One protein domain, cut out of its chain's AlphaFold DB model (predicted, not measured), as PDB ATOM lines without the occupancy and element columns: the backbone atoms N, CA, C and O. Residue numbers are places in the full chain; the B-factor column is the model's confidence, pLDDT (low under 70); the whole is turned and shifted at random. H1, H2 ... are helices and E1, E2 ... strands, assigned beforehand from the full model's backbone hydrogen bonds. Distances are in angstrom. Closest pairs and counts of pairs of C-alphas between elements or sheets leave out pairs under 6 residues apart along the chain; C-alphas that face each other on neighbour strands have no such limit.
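AT A GLANCE: This is residues 135 to 241 of the 262 residues of the protein "F-box domain-containing protein" of Naegleria gruberi (UniProt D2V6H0). A long, twisted wall of four antiparallel strands makes the domain's length, with H1 and H2 gathered at one end and H3 and H4 reaching it with part of their residues. The turns at residues 164 to 165 and 191 to 195 lie at the other end. The printed part has 107 residues, with named elements in the order H1 E1 E2 E3 E4 H2 H3 H4, sheet order E1 - E2 - E3 - E4, class mixed. It is only just compact, close to loose, with a radius of gyration of the C-alphas of 15.1 A, and spans 47 by 27 by 21 A.

HOW THE PARTS SIT: E1, residues 153 to 163, E2, 166 to 176, E3, 182 to 190, and E4, 196 to 202, form a meander, each strand the antiparallel neighbour and hairpin partner of the one before. Within hydrogen-bond range are N 159 and O 170, 2.8 A, N 173 and O 185, 2.9 A, and N 186 and O 199, 2.8 A. E1 bends by 72 degrees at residue 160. H3, residues 213 to 224, only grazes the sheet with 219 to 224; the closest C-alphas of E2 and H3, Phe 173 and Ala 223, are 7.0 A apart. H4, residues 234 to 241, only grazes it with 236 to 241, and H2, residues 204 to 209, with 204 to 206. H1, residues 142 to 150, is not on the sheet but touches H2, closest C-alphas Asn 143 and Leu 209 at 6.2 A. Every O i to N i+4 pair is within hydrogen-bond range in H1 and H3, against 0 of 2 in H2, with 3 of 3 O i to N i+3 pairs, and 2 of 4 in H4.

IN THESE COORDINATES: E2 measures 30.2 A, E1 26.6 A, E3 25.2 A and H3 16.1 A. C-alpha 142 begins H1 at (21.473, -46.492, 19.149); C-alpha 241 ends H4 at (5.966, -35.110, -2.308).

THE WHOLE: The C-alphas farthest apart, Asn 139 and Asn 165, are 48.3 A apart. The printed part has no cut and no long link. The model's pLDDT is under 70 at residues 161 to 166, 191 to 198 and 228 to 241.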
ATOM      1  N   SER A 135      16.448 -35.277  22.223       89.00
ATOM      2  CA  SER A 135      16.802 -36.135  23.360       89.00
ATOM      3  C   SER A 135      15.597 -36.531  24.221       89.00
ATOM      4  O   SER A 135      15.706 -37.444  25.030       89.00
ATOM      5  N   GLY A 136      14.451 -35.859  24.059       85.69
ATOM      6  CA  GLY A 136      13.209 -36.171  24.766       85.69
ATOM      7  C   GLY A 136      12.370 -37.283  24.130       85.69
ATOM      8  O   GLY A 136      11.301 -37.585  24.653       85.69
ATOM      9  N   LYS A 137      12.796 -37.873  23.000       85.50
ATOM     10  CA  LYS A 137      12.084 -38.998  22.374       85.50
ATOM     11  C   LYS A 137      12.182 -40.244  23.259       85.50
ATOM     12  O   LYS A 137      13.265 -40.601  23.704       85.50
ATOM     13  N   GLU A 138      11.073 -40.939  23.484       84.00
ATOM     14  CA  GLU A 138      11.074 -42.246  24.153       84.00
ATOM     15  C   GLU A 138      11.381 -43.371  23.145       84.00
ATOM     16  O   GLU A 138      11.059 -43.248  21.965       84.00
ATOM     17  N   ASN A 139      11.986 -44.477  23.600       81.38
ATOM     18  CA  ASN A 139      12.355 -45.644  22.772       81.38
ATOM     19  C   ASN A 139      13.315 -45.319  21.612       81.38
ATOM     20  O   ASN A 139      13.034 -45.564  20.441       81.38
ATOM     21  N   ILE A 140      14.468 -44.755  21.961       82.94
ATOM     22  CA  ILE A 140      15.473 -44.282  21.009       82.94
ATOM     23  C   ILE A 140      16.391 -45.425  20.546       82.94
ATOM     24  O   ILE A 140      16.953 -46.129  21.389       82.94
ATOM     25  N   SER A 141      16.627 -45.572  19.236       90.81
ATOM     26  CA  SER A 141      17.662 -46.492  18.742       90.81
ATOM     27  C   SER A 141      19.082 -45.981  19.034       90.81
ATOM     28  O   SER A 141      19.334 -44.790  19.247       90.81
ATOM     29  N   GLU A 142      20.064 -46.884  19.015       92.50
ATOM     30  CA  GLU A 142      21.473 -46.492  19.149       92.50
ATOM     31  C   GLU A 142      21.924 -45.585  17.989       92.50
ATOM     32  O   GLU A 142      22.691 -44.639  18.195       92.50
ATOM     33  N   ASN A 143      21.407 -45.835  16.783       92.12
ATOM     34  CA  ASN A 143      21.697 -45.048  15.587       92.12
ATOM     35  C   ASN A 143      21.181 -43.615  15.722       92.12
ATOM     36  O   ASN A 143      21.915 -42.671  15.432       92.12
ATOM     37  N   PHE A 144      19.975 -43.433  16.257       93.00
ATOM     38  CA  PHE A 144      19.417 -42.108  16.508       93.00
ATOM     39  C   PHE A 144      20.219 -41.320  17.539       93.00
ATOM     40  O   PHE A 144      20.550 -40.156  17.317       93.00
ATOM     41  N   ASN A 145      20.629 -41.968  18.631       92.06
ATOM     42  CA  ASN A 145      21.503 -41.339  19.621       92.06
ATOM     43  C   ASN A 145      22.856 -40.919  19.027       92.06
ATOM     44  O   ASN A 145      23.395 -39.872  19.395       92.06
ATOM     45  N   LYS A 146      23.416 -41.710  18.104       92.56
ATOM     46  CA  LYS A 146      24.625 -41.329  17.355       92.56
ATOM     47  C   LYS A 146      24.349 -40.154  16.418       92.56
ATOM     48  O   LYS A 146      25.134 -39.212  16.411       92.56
ATOM     49  N   ALA A 147      23.233 -40.170  15.694       92.19
ATOM     50  CA  ALA A 147      22.852 -39.104  14.774       92.19
ATOM     51  C   ALA A 147      22.669 -37.756  15.484       92.19
ATOM     52  O   ALA A 147      23.237 -36.766  15.031       92.19
ATOM     53  N   ILE A 148      21.979 -37.717  16.633       93.56
ATOM     54  CA  ILE A 148      21.818 -36.495  17.443       93.56
ATOM     55  C   ILE A 148      23.181 -35.889  17.792       93.56
ATOM     56  O   ILE A 148      23.387 -34.689  17.636       93.56
ATOM     57  N   LYS A 149      24.131 -36.715  18.246       92.44
ATOM     58  CA  LYS A 149      25.473 -36.255  18.646       92.44
ATOM     59  C   LYS A 149      26.294 -35.707  17.481       92.44
ATOM     60  O   LYS A 149      27.244 -34.965  17.715       92.44
ATOM     61  N   LEU A 150      25.952 -36.085  16.252       94.44
ATOM     62  CA  LEU A 150      26.613 -35.597  15.047       94.44
ATOM     63  C   LEU A 150      26.056 -34.253  14.575       94.44
ATOM     64  O   LEU A 150      26.693 -33.636  13.727       94.44
ATOM     65  N   ILE A 151      24.927 -33.778  15.120       93.12
ATOM     66  CA  ILE A 151      24.360 -32.478  14.753       93.12
ATOM     67  C   ILE A 151      25.272 -31.353  15.256       93.12
ATOM     68  O   ILE A 151      25.404 -31.112  16.459       93.12
ATOM     69  N   THR A 152      25.888 -30.635  14.321       91.00
ATOM     70  CA  THR A 152      26.823 -29.534  14.589       91.00
ATOM     71  C   THR A 152      26.187 -28.161  14.406       91.00
ATOM     72  O   THR A 152      26.627 -27.208  15.050       91.00
ATOM     73  N   ARG A 153      25.134 -28.053  13.587       89.38
ATOM     74  CA  ARG A 153      24.418 -26.800  13.311       89.38
ATOM     75  C   ARG A 153      22.931 -27.063  13.126       89.38
ATOM     76  O   ARG A 153      22.543 -28.067  12.533       89.38
ATOM     77  N   PHE A 154      22.117 -26.137  13.610       90.62
ATOM     78  CA  PHE A 154      20.705 -26.061  13.276       90.62
ATOM     79  C   PHE A 154      20.338 -24.603  13.064       90.62
ATOM     80  O   PHE A 154      20.451 -23.797  13.988       90.62
ATOM     81  N   ASP A 155      19.882 -24.293  11.861       87.75
ATOM     82  CA  ASP A 155      19.392 -22.978  11.500       87.75
ATOM     83  C   ASP A 155      17.971 -23.090  10.974       87.75
ATOM     84  O   ASP A 155      17.578 -24.087  10.378       87.75
ATOM     85  N   TYR A 156      17.196 -22.045  11.206       85.38
ATOM     86  CA  TYR A 156      15.884 -21.858  10.616       85.38
ATOM     87  C   TYR A 156      15.681 -20.368  10.392       85.38
ATOM     88  O   TYR A 156      16.163 -19.544  11.189       85.38
ATOM     89  N   GLU A 157      14.999 -20.043   9.302       81.38
ATOM     90  CA  GLU A 157      14.742 -18.673   8.878       81.38
ATOM     91  C   GLU A 157      13.390 -18.569   8.170       81.38
ATOM     92  O   GLU A 157      12.894 -19.516   7.553       81.38
ATOM     93  N   GLU A 158      12.813 -17.376   8.263       76.81
ATOM     94  CA  GLU A 158      11.701 -16.908   7.449       76.81
ATOM     95  C   GLU A 158      12.197 -15.645   6.749       76.81
ATOM     96  O   GLU A 158      12.618 -14.688   7.402       76.81
ATOM     97  N   ILE A 159      12.255 -15.687   5.422       75.75
ATOM     98  CA  ILE A 159      12.855 -14.646   4.598       75.75
ATOM     99  C   ILE A 159      11.842 -14.218   3.549       75.75
ATOM    100  O   ILE A 159      11.319 -15.036   2.796       75.75
ATOM    101  N   GLU A 160      11.623 -12.918   3.453       73.25
ATOM    102  CA  GLU A 160      10.988 -12.309   2.294       73.25
ATOM    103  C   GLU A 160      12.072 -12.040   1.244       73.25
ATOM    104  O   GLU A 160      13.069 -11.364   1.518       73.25
ATOM    105  N   ARG A 161      11.933 -12.626   0.055       65.75
ATOM    106  CA  ARG A 161      12.844 -12.405  -1.073       65.75
ATOM    107  C   ARG A 161      12.049 -12.044  -2.311       65.75
ATOM    108  O   ARG A 161      10.881 -12.377  -2.433       65.75
ATOM    109  N   GLU A 162      12.698 -11.400  -3.268       61.41
ATOM    110  CA  GLU A 162      12.186 -11.363  -4.633       61.41
ATOM    111  C   GLU A 162      12.784 -12.543  -5.403       61.41
ATOM    112  O   GLU A 162      14.006 -12.679  -5.499       61.41
ATOM    113  N   HIS A 163      11.931 -13.406  -5.949       59.62
ATOM    114  CA  HIS A 163      12.327 -14.428  -6.913       59.62
ATOM    115  C   HIS A 163      11.607 -14.143  -8.231       59.62
ATOM    116  O   HIS A 163      10.388 -14.003  -8.255       59.62
ATOM    117  N   ASN A 164      12.361 -13.990  -9.323       63.16
ATOM    118  CA  ASN A 164      11.827 -13.654 -10.650       63.16
ATOM    119  C   ASN A 164      10.900 -12.413 -10.663       63.16
ATOM    120  O   ASN A 164       9.847 -12.430 -11.295       63.16
ATOM    121  N   ASN A 165      11.279 -11.328  -9.968       67.81
ATOM    122  CA  ASN A 165      10.480 -10.093  -9.812       67.81
ATOM    123  C   ASN A 165       9.101 -10.284  -9.149       67.81
ATOM    124  O   ASN A 165       8.236  -9.404  -9.231       67.81
ATOM    125  N   SER A 166       8.896 -11.418  -8.481       62.47
ATOM    126  CA  SER A 166       7.739 -11.671  -7.635       62.47
ATOM    127  C   SER A 166       8.201 -11.740  -6.183       62.47
ATOM    128  O   SER A 166       9.129 -12.496  -5.874       62.47
ATOM    129  N   PRO A 167       7.582 -10.970  -5.275       70.56
ATOM    130  CA  PRO A 167       7.853 -11.134  -3.861       70.56
ATOM    131  C   PRO A 167       7.409 -12.547  -3.453       70.56
ATOM    132  O   PRO A 167       6.317 -13.013  -3.800       70.56
ATOM    133  N   CYS A 168       8.299 -13.257  -2.778       71.00
ATOM    134  CA  CYS A 168       8.100 -14.602  -2.285       71.00
ATOM    135  C   CYS A 168       8.486 -14.671  -0.807       71.00
ATOM    136  O   CYS A 168       9.442 -14.045  -0.345       71.00
ATOM    137  N   TYR A 169       7.719 -15.455  -0.057       77.00
ATOM    138  CA  TYR A 169       8.027 -15.770   1.328       77.00
ATOM    139  C   TYR A 169       8.636 -17.160   1.381       77.00
ATOM    140  O   TYR A 169       7.970 -18.154   1.085       77.00
ATOM    141  N   ALA A 170       9.905 -17.223   1.757       76.75
ATOM    142  CA  ALA A 170      10.630 -18.456   1.982       76.75
ATOM    143  C   ALA A 170      10.666 -18.753   3.476       76.75
ATOM    144  O   ALA A 170      10.979 -17.882   4.283       76.75
ATOM    145  N   ARG A 171      10.401 -19.995   3.857       80.12
ATOM    146  CA  ARG A 171      10.608 -20.456   5.231       80.12
ATOM    147  C   ARG A 171      11.186 -21.849   5.227       80.12
ATOM    148  O   ARG A 171      10.754 -22.694   4.445       80.12
ATOM    149  N   GLY A 172      12.153 -22.091   6.091       81.12
ATOM    150  CA  GLY A 172      12.852 -23.361   6.083       81.12
ATOM    151  C   GLY A 172      13.821 -23.526   7.229       81.12
ATOM    152  O   GLY A 172      14.012 -22.628   8.053       81.12
ATOM    153  N   PHE A 173      14.413 -24.708   7.276       86.31
ATOM    154  CA  PHE A 173      15.474 -25.033   8.206       86.31
ATOM    155  C   PHE A 173      16.582 -25.832   7.534       86.31
ATOM    156  O   PHE A 173      16.406 -26.462   6.488       86.31
ATOM    157  N   GLU A 174      17.726 -25.843   8.203       90.00
ATOM    158  CA  GLU A 174      18.885 -26.629   7.837       90.00
ATOM    159  C   GLU A 174      19.485 -27.295   9.074       90.00
ATOM    160  O   GLU A 174      19.634 -26.664  10.121       90.00
ATOM    161  N   ILE A 175      19.865 -28.565   8.945       91.44
ATOM    162  CA  ILE A 175      20.539 -29.344   9.985       91.44
ATOM    163  C   ILE A 175      21.857 -29.872   9.422       91.44
ATOM    164  O   ILE A 175      21.868 -30.569   8.407       91.44
ATOM    165  N   GLU A 176      22.966 -29.554  10.079       92.50
ATOM    166  CA  GLU A 176      24.297 -30.062   9.739       92.50
ATOM    167  C   GLU A 176      24.658 -31.239  10.636       92.50
ATOM    168  O   GLU A 176      24.597 -31.104  11.855       92.50
ATOM    169  N   PHE A 177      25.106 -32.350  10.050       92.81
ATOM    170  CA  PHE A 177      25.616 -33.525  10.762       92.81
ATOM    171  C   PHE A 177      27.137 -33.668  10.575       92.81
ATOM    172  O   PHE A 177      27.641 -34.697  10.105       92.81
ATOM    173  N   GLY A 178      27.882 -32.599  10.866       90.44
ATOM    174  CA  GLY A 178      29.332 -32.541  10.697       90.44
ATOM    175  C   GLY A 178      29.793 -33.015   9.313       90.44
ATOM    176  O   GLY A 178      29.333 -32.543   8.276       90.44
ATOM    177  N   GLN A 179      30.695 -34.001   9.281       90.31
ATOM    178  CA  GLN A 179      31.292 -34.509   8.037       90.31
ATOM    179  C   GLN A 179      30.317 -35.271   7.120       90.31
ATOM    180  O   GLN A 179      30.642 -35.522   5.954       90.31
ATOM    181  N   LEU A 180      29.137 -35.652   7.625       88.56
ATOM    182  CA  LEU A 180      28.106 -36.323   6.829       88.56
ATOM    183  C   LEU A 180      27.303 -35.337   5.969       88.56
ATOM    184  O   LEU A 180      26.653 -35.753   5.012       88.56
ATOM    185  N   GLY A 181      27.411 -34.037   6.251       87.69
ATOM    186  CA  GLY A 181      26.805 -32.972   5.464       87.69
ATOM    187  C   GLY A 181      25.482 -32.469   6.035       87.69
ATOM    188  O   GLY A 181      25.239 -32.528   7.238       87.69
ATOM    189  N   MET A 182      24.650 -31.927   5.151       86.69
ATOM    190  CA  MET A 182      23.452 -31.155   5.485       86.69
ATOM    191  C   MET A 182      22.159 -31.872   5.098       86.69
ATOM    192  O   MET A 182      22.104 -32.542   4.060       86.69
ATOM    193  N   MET A 183      21.115 -31.621   5.883       87.75
ATOM    194  CA  MET A 183      19.708 -31.740   5.508       87.75
ATOM    195  C   MET A 183      19.096 -30.334   5.461       87.75
ATOM    196  O   MET A 183      19.299 -29.549   6.383       87.75
ATOM    197  N   GLN A 184      18.368 -30.008   4.399       82.31
ATOM    198  CA  GLN A 184      17.742 -28.708   4.164       82.31
ATOM    199  C   GLN A 184      16.294 -28.918   3.735       82.31
ATOM    200  O   GLN A 184      16.008 -29.800   2.922       82.31
ATOM    201  N   LEU A 185      15.402 -28.086   4.259       81.81
ATOM    202  CA  LEU A 185      13.984 -28.115   3.942       81.81
ATOM    203  C   LEU A 185      13.471 -26.679   3.846       81.81
ATOM    204  O   LEU A 185      13.507 -25.950   4.835       81.81
ATOM    205  N   TRP A 186      12.993 -26.277   2.673       76.69
ATOM    206  CA  TRP A 186      12.518 -24.924   2.388       76.69
ATOM    207  C   TRP A 186      11.177 -24.963   1.664       76.69
ATOM    208  O   TRP A 186      11.019 -25.693   0.693       76.69
ATOM    209  N   LYS A 187      10.226 -24.141   2.107       76.81
ATOM    210  CA  LYS A 187       8.964 -23.871   1.413       76.81
ATOM    211  C   LYS A 187       8.970 -22.432   0.916       76.81
ATOM    212  O   LYS A 187       9.137 -21.506   1.713       76.81
ATOM    213  N   TRP A 188       8.746 -22.262  -0.377       76.00
ATOM    214  CA  TRP A 188       8.623 -20.978  -1.054       76.00
ATOM    215  C   TRP A 188       7.150 -20.739  -1.363       76.00
ATOM    216  O   TRP A 188       6.526 -21.553  -2.034       76.00
ATOM    217  N   ASN A 189       6.579 -19.650  -0.857       72.94
ATOM    218  CA  ASN A 189       5.232 -19.213  -1.212       72.94
ATOM    219  C   ASN A 189       5.360 -17.998  -2.127       72.94
ATOM    220  O   ASN A 189       5.832 -16.941  -1.692       72.94
ATOM    221  N   TYR A 190       4.955 -18.140  -3.382       71.69
ATOM    222  CA  TYR A 190       4.962 -17.042  -4.338       71.69
ATOM    223  C   TYR A 190       3.681 -16.221  -4.148       71.69
ATOM    224  O   TYR A 190       2.594 -16.772  -4.068       71.69
ATOM    225  N   LEU A 191       3.776 -14.894  -4.016       63.97
ATOM    226  CA  LEU A 191       2.587 -14.073  -3.729       63.97
ATOM    227  C   LEU A 191       1.676 -13.847  -4.939       63.97
ATOM    228  O   LEU A 191       0.528 -13.443  -4.777       63.97
ATOM    229  N   ARG A 192       2.205 -14.022  -6.154       58.09
ATOM    230  CA  ARG A 192       1.483 -13.756  -7.410       58.09
ATOM    231  C   ARG A 192       0.955 -15.008  -8.090       58.09
ATOM    232  O   ARG A 192       0.109 -14.906  -8.971       58.09
ATOM    233  N   GLU A 193       1.460 -16.159  -7.692       58.25
ATOM    234  CA  GLU A 193       1.108 -17.455  -8.239       58.25
ATOM    235  C   GLU A 193       0.569 -18.247  -7.057       58.25
ATOM    236  O   GLU A 193       1.220 -18.278  -6.019       58.25
ATOM    237  N   ASP A 194      -0.623 -18.835  -7.167       59.59
ATOM    238  CA  ASP A 194      -1.235 -19.646  -6.099       59.59
ATOM    239  C   ASP A 194      -0.529 -21.018  -6.021       59.59
ATOM    240  O   ASP A 194      -1.104 -22.097  -6.173       59.59
ATOM    241  N   HIS A 195       0.794 -20.952  -5.919       61.97
ATOM    242  CA  HIS A 195       1.754 -22.023  -6.052       61.97
ATOM    243  C   HIS A 195       2.770 -21.878  -4.926       61.97
ATOM    244  O   HIS A 195       3.334 -20.808  -4.672       61.97
ATOM    245  N   SER A 196       3.002 -22.988  -4.235       65.12
ATOM    246  CA  SER A 196       4.093 -23.111  -3.285       65.12
ATOM    247  C   SER A 196       5.043 -24.191  -3.760       65.12
ATOM    248  O   SER A 196       4.594 -25.263  -4.155       65.12
ATOM    249  N   GLU A 197       6.338 -23.921  -3.688       68.88
ATOM    250  CA  GLU A 197       7.381 -24.872  -4.055       68.88
ATOM    251  C   GLU A 197       8.057 -25.397  -2.793       68.88
ATOM    252  O   GLU A 197       8.450 -24.624  -1.910       68.88
ATOM    253  N   LEU A 198       8.186 -26.718  -2.707       67.94
ATOM    254  CA  LEU A 198       8.926 -27.379  -1.650       67.94
ATOM    255  C   LEU A 198      10.297 -27.805  -2.178       67.94
ATOM    256  O   LEU A 198      10.408 -28.487  -3.187       67.94
ATOM    257  N   SER A 199      11.352 -27.429  -1.464       71.62
ATOM    258  CA  SER A 199      12.715 -27.866  -1.738       71.62
ATOM    259  C   SER A 199      13.238 -28.650  -0.544       71.62
ATOM    260  O   SER A 199      13.404 -28.107   0.551       71.62
ATOM    261  N   ALA A 200      13.502 -29.936  -0.756       73.31
ATOM    262  CA  ALA A 200      14.141 -30.809   0.215       73.31
ATOM    263  C   ALA A 200      15.480 -31.291  -0.349       73.31
ATOM    264  O   ALA A 200      15.555 -31.783  -1.474       73.31
ATOM    265  N   LYS A 201      16.552 -31.160   0.433       76.50
ATOM    266  CA  LYS A 201      17.885 -31.632   0.048       76.50
ATOM    267  C   LYS A 201      18.544 -32.333   1.219       76.50
ATOM    268  O   LYS A 201      18.644 -31.773   2.303       76.50
ATOM    269  N   MET A 202      19.053 -33.536   0.990       81.75
ATOM    270  CA  MET A 202      19.783 -34.298   1.996       81.75
ATOM    271  C   MET A 202      21.090 -34.819   1.408       81.75
ATOM    272  O   MET A 202      21.137 -35.301   0.280       81.75
ATOM    273  N   SER A 203      22.174 -34.698   2.169       84.38
ATOM    274  CA  SER A 203      23.479 -35.221   1.764       84.38
ATOM    275  C   SER A 203      23.467 -36.748   1.749       84.38
ATOM    276  O   SER A 203      23.133 -37.373   2.749       84.38
ATOM    277  N   GLU A 204      23.912 -37.357   0.649       80.12
ATOM    278  CA  GLU A 204      23.947 -38.819   0.462       80.12
ATOM    279  C   GLU A 204      24.644 -39.574   1.607       80.12
ATOM    280  O   GLU A 204      24.208 -40.645   2.022       80.12
ATOM    281  N   LYS A 205      25.700 -38.990   2.189       85.75
ATOM    282  CA  LYS A 205      26.446 -39.593   3.304       85.75
ATOM    283  C   LYS A 205      25.609 -39.755   4.578       85.75
ATOM    284  O   LYS A 205      25.940 -40.612   5.396       85.75
ATOM    285  N   LEU A 206      24.521 -38.999   4.742       84.62
ATOM    286  CA  LEU A 206      23.602 -39.133   5.879       84.62
ATOM    287  C   LEU A 206      22.890 -40.486   5.898       84.62
ATOM    288  O   LEU A 206      22.503 -40.945   6.969       84.62
ATOM    289  N   LYS A 207      22.806 -41.184   4.756       81.50
ATOM    290  CA  LYS A 207      22.273 -42.554   4.686       81.50
ATOM    291  C   LYS A 207      23.053 -43.529   5.577       81.50
ATOM    292  O   LYS A 207      22.471 -44.467   6.104       81.50
ATOM    293  N   SER A 208      24.342 -43.269   5.822       87.88
ATOM    294  CA  SER A 208      25.177 -44.092   6.713       87.88
ATOM    295  C   SER A 208      24.745 -44.065   8.185       87.88
ATOM    296  O   SER A 208      25.174 -44.923   8.955       87.88
ATOM    297  N   LEU A 209      23.882 -43.117   8.578       87.25
ATOM    298  CA  LEU A 209      23.313 -43.065   9.923       87.25
ATOM    299  C   LEU A 209      22.344 -44.222  10.197       87.25
ATOM    300  O   LEU A 209      22.110 -44.515  11.364       87.25
ATOM    301  N   ASN A 210      21.813 -44.887   9.159       88.62
ATOM    302  CA  ASN A 210      20.883 -46.017   9.280       88.62
ATOM    303  C   ASN A 210      19.707 -45.730  10.236       88.62
ATOM    304  O   ASN A 210      19.380 -46.557  11.093       88.62
ATOM    305  N   LEU A 211      19.115 -44.537  10.117       86.62
ATOM    306  CA  LEU A 211      17.906 -44.156  10.850       86.62
ATOM    307  C   LEU A 211      16.664 -44.724  10.168       86.62
ATOM    308  O   LEU A 211      16.633 -44.854   8.940       86.62
ATOM    309  N   THR A 212      15.637 -45.025  10.956       87.00
ATOM    310  CA  THR A 212      14.323 -45.400  10.421       87.00
ATOM    311  C   THR A 212      13.584 -44.183   9.852       87.00
ATOM    312  O   THR A 212      13.937 -43.034  10.129       87.00
ATOM    313  N   GLU A 213      12.531 -44.418   9.067       81.56
ATOM    314  CA  GLU A 213      11.652 -43.340   8.589       81.56
ATOM    315  C   GLU A 213      11.037 -42.568   9.769       81.56
ATOM    316  O   GLU A 213      11.165 -41.351   9.830       81.56
ATOM    317  N   ASP A 214      10.527 -43.269  10.789       83.50
ATOM    318  CA  ASP A 214       9.976 -42.661  12.016       83.50
ATOM    319  C   ASP A 214      10.983 -41.782  12.783       83.50
ATOM    320  O   ASP A 214      10.626 -40.888  13.563       83.50
ATOM    321  N   GLU A 215      12.269 -42.085  12.653       86.81
ATOM    322  CA  GLU A 215      13.354 -41.325  13.257       86.81
ATOM    323  C   GLU A 215      13.653 -40.051  12.471       86.81
ATOM    324  O   GLU A 215      13.725 -38.976  13.076       86.81
ATOM    325  N   TRP A 216      13.746 -40.144  11.145       86.25
ATOM    326  CA  TRP A 216      13.863 -38.975  10.276       86.25
ATOM    327  C   TRP A 216      12.666 -38.038  10.414       86.25
ATOM    328  O   TRP A 216      12.847 -36.840  10.645       86.25
ATOM    329  N   ASP A 217      11.459 -38.591  10.383       83.38
ATOM    330  CA  ASP A 217      10.207 -37.859  10.538       83.38
ATOM    331  C   ASP A 217      10.158 -37.103  11.857       83.38
ATOM    332  O   ASP A 217       9.756 -35.940  11.923       83.38
ATOM    333  N   PHE A 218      10.628 -37.733  12.931       86.75
ATOM    334  CA  PHE A 218      10.693 -37.067  14.217       86.75
ATOM    335  C   PHE A 218      11.717 -35.925  14.235       86.75
ATOM    336  O   PHE A 218      11.418 -34.869  14.798       86.75
ATOM    337  N   ILE A 219      12.891 -36.089  13.611       88.88
ATOM    338  CA  ILE A 219      13.881 -35.005  13.489       88.88
ATOM    339  C   ILE A 219      13.278 -33.822  12.733       88.88
ATOM    340  O   ILE A 219      13.332 -32.689  13.219       88.88
ATOM    341  N   ILE A 220      12.661 -34.093  11.583       85.94
ATOM    342  CA  ILE A 220      12.015 -33.086  10.738       85.94
ATOM    343  C   ILE A 220      10.898 -32.390  11.516       85.94
ATOM    344  O   ILE A 220      10.873 -31.165  11.588       85.94
ATOM    345  N   LYS A 221      10.023 -33.146  12.186       84.00
ATOM    346  CA  LYS A 221       8.928 -32.603  13.000       84.00
ATOM    347  C   LYS A 221       9.432 -31.697  14.123       84.00
ATOM    348  O   LYS A 221       8.850 -30.642  14.368       84.00
ATOM    349  N   MET A 222      10.504 -32.085  14.813       88.88
ATOM    350  CA  MET A 222      11.080 -31.255  15.873       88.88
ATOM    351  C   MET A 222      11.706 -29.972  15.324       88.88
ATOM    352  O   MET A 222      11.518 -28.920  15.931       88.88
ATOM    353  N   ALA A 223      12.387 -30.031  14.178       86.81
ATOM    354  CA  ALA A 223      12.928 -28.853  13.503       86.81
ATOM    355  C   ALA A 223      11.819 -27.902  13.015       86.81
ATOM    356  O   ALA A 223      11.880 -26.695  13.245       86.81
ATOM    357  N   CYS A 224      10.759 -28.463  12.432       79.25
ATOM    358  CA  CYS A 224       9.569 -27.760  11.965       79.25
ATOM    359  C   CYS A 224       8.905 -26.898  13.050       79.25
ATOM    360  O   CYS A 224       8.476 -25.787  12.757       79.25
ATOM    361  N   ASN A 225       8.876 -27.345  14.311       80.12
ATOM    362  CA  ASN A 225       8.267 -26.590  15.418       80.12
ATOM    363  C   ASN A 225       8.899 -25.207  15.675       80.12
ATOM    364  O   ASN A 225       8.296 -24.386  16.366       80.12
ATOM    365  N   TYR A 226      10.108 -24.948  15.171       77.06
ATOM    366  CA  TYR A 226      10.779 -23.652  15.310       77.06
ATOM    367  C   TYR A 226      10.397 -22.648  14.219       77.06
ATOM    368  O   TYR A 226      10.691 -21.460  14.341       77.06
ATOM    369  N   ILE A 227       9.707 -23.113  13.179       73.44
ATOM    370  CA  ILE A 227       9.130 -22.290  12.125       73.44
ATOM    371  C   ILE A 227       7.637 -22.168  12.437       73.44
ATOM    372  O   ILE A 227       6.992 -23.148  12.805       73.44
ATOM    373  N   ASN A 228       7.056 -20.972  12.324       56.75
ATOM    374  CA  ASN A 228       5.622 -20.794  12.546       56.75
ATOM    375  C   ASN A 228       4.830 -21.469  11.406       56.75
ATOM    376  O   ASN A 228       4.543 -20.876  10.366       56.75
ATOM    377  N   LEU A 229       4.521 -22.754  11.593       49.00
ATOM    378  CA  LEU A 229       3.835 -23.623  10.635       49.00
ATOM    379  C   LEU A 229       2.312 -23.631  10.811       49.00
ATOM    380  O   LEU A 229       1.642 -24.469  10.227       49.00
ATOM    381  N   SER A 230       1.725 -22.670  11.527       42.06
ATOM    382  CA  SER A 230       0.260 -22.544  11.690       42.06
ATOM    383  C   SER A 230      -0.538 -22.347  10.378       42.06
ATOM    384  O   SER A 230      -1.756 -22.211  10.410       42.06
ATOM    385  N   ARG A 231       0.131 -22.356   9.216       40.62
ATOM    386  CA  ARG A 231      -0.443 -22.365   7.854       40.62
ATOM    387  C   ARG A 231       0.166 -23.441   6.947       40.62
ATOM    388  O   ARG A 231       0.221 -23.281   5.731       40.62
ATOM    389  N   VAL A 232       0.758 -24.467   7.530       41.91
ATOM    390  CA  VAL A 232       1.262 -25.622   6.804       41.91
ATOM    391  C   VAL A 232       0.601 -26.803   7.463       41.91
ATOM    392  O   VAL A 232       0.996 -27.191   8.561       41.91
ATOM    393  N   ASP A 233      -0.417 -27.347   6.808       42.47
ATOM    394  CA  ASP A 233      -0.818 -28.697   7.140       42.47
ATOM    395  C   ASP A 233       0.441 -29.555   7.008       42.47
ATOM    396  O   ASP A 233       1.095 -29.580   5.964       42.47
ATOM    397  N   LEU A 234       0.836 -30.211   8.102       40.03
ATOM    398  CA  LEU A 234       1.850 -31.266   8.052       40.03
ATOM    399  C   LEU A 234       1.480 -32.275   6.956       40.03
ATOM    400  O   LEU A 234       2.377 -32.820   6.321       40.03
ATOM    401  N   ASP A 235       0.183 -32.422   6.671       40.28
ATOM    402  CA  ASP A 235      -0.336 -33.182   5.545       40.28
ATOM    403  C   ASP A 235       0.113 -32.635   4.183       40.28
ATOM    404  O   ASP A 235       0.458 -33.447   3.348       40.28
ATOM    405  N   ASP A 236       0.263 -31.331   3.934       38.44
ATOM    406  CA  ASP A 236       0.799 -30.839   2.645       38.44
ATOM    407  C   ASP A 236       2.283 -31.189   2.453       38.44
ATOM    408  O   ASP A 236       2.726 -31.460   1.337       38.44
ATOM    409  N   PHE A 237       3.055 -31.227   3.545       39.84
ATOM    410  CA  PHE A 237       4.427 -31.743   3.519       39.84
ATOM    411  C   PHE A 237       4.433 -33.261   3.295       39.84
ATOM    412  O   PHE A 237       5.176 -33.752   2.451       39.84
ATOM    413  N   TYR A 238       3.582 -34.007   4.003       39.91
ATOM    414  CA  TYR A 238       3.506 -35.469   3.929       39.91
ATOM    415  C   TYR A 238       2.864 -36.005   2.636       39.91
ATOM    416  O   TYR A 238       3.246 -37.082   2.177       39.91
ATOM    417  N   TYR A 239       1.895 -35.302   2.042       39.03
ATOM    418  CA  TYR A 239       1.011 -35.845   1.003       39.03
ATOM    419  C   TYR A 239       1.348 -35.434  -0.425       39.03
ATOM    420  O   TYR A 239       0.996 -36.206  -1.317       39.03
ATOM    421  N   GLN A 240       2.005 -34.296  -0.679       38.78
ATOM    422  CA  GLN A 240       2.283 -33.914  -2.071       38.78
ATOM    423  C   GLN A 240       3.615 -34.447  -2.609       38.78
ATOM    424  O   GLN A 240       3.629 -34.865  -3.762       38.78
ATOM    425  N   GLU A 241       4.683 -34.562  -1.807       37.59
ATOM    426  CA  GLU A 241       5.966 -35.110  -2.308       37.59
ATOM    427  C   GLU A 241       6.816 -35.915  -1.305       37.59
ATOM    428  O   GLU A 241       7.746 -36.585  -1.736       37.59
TER     429      GLU A 241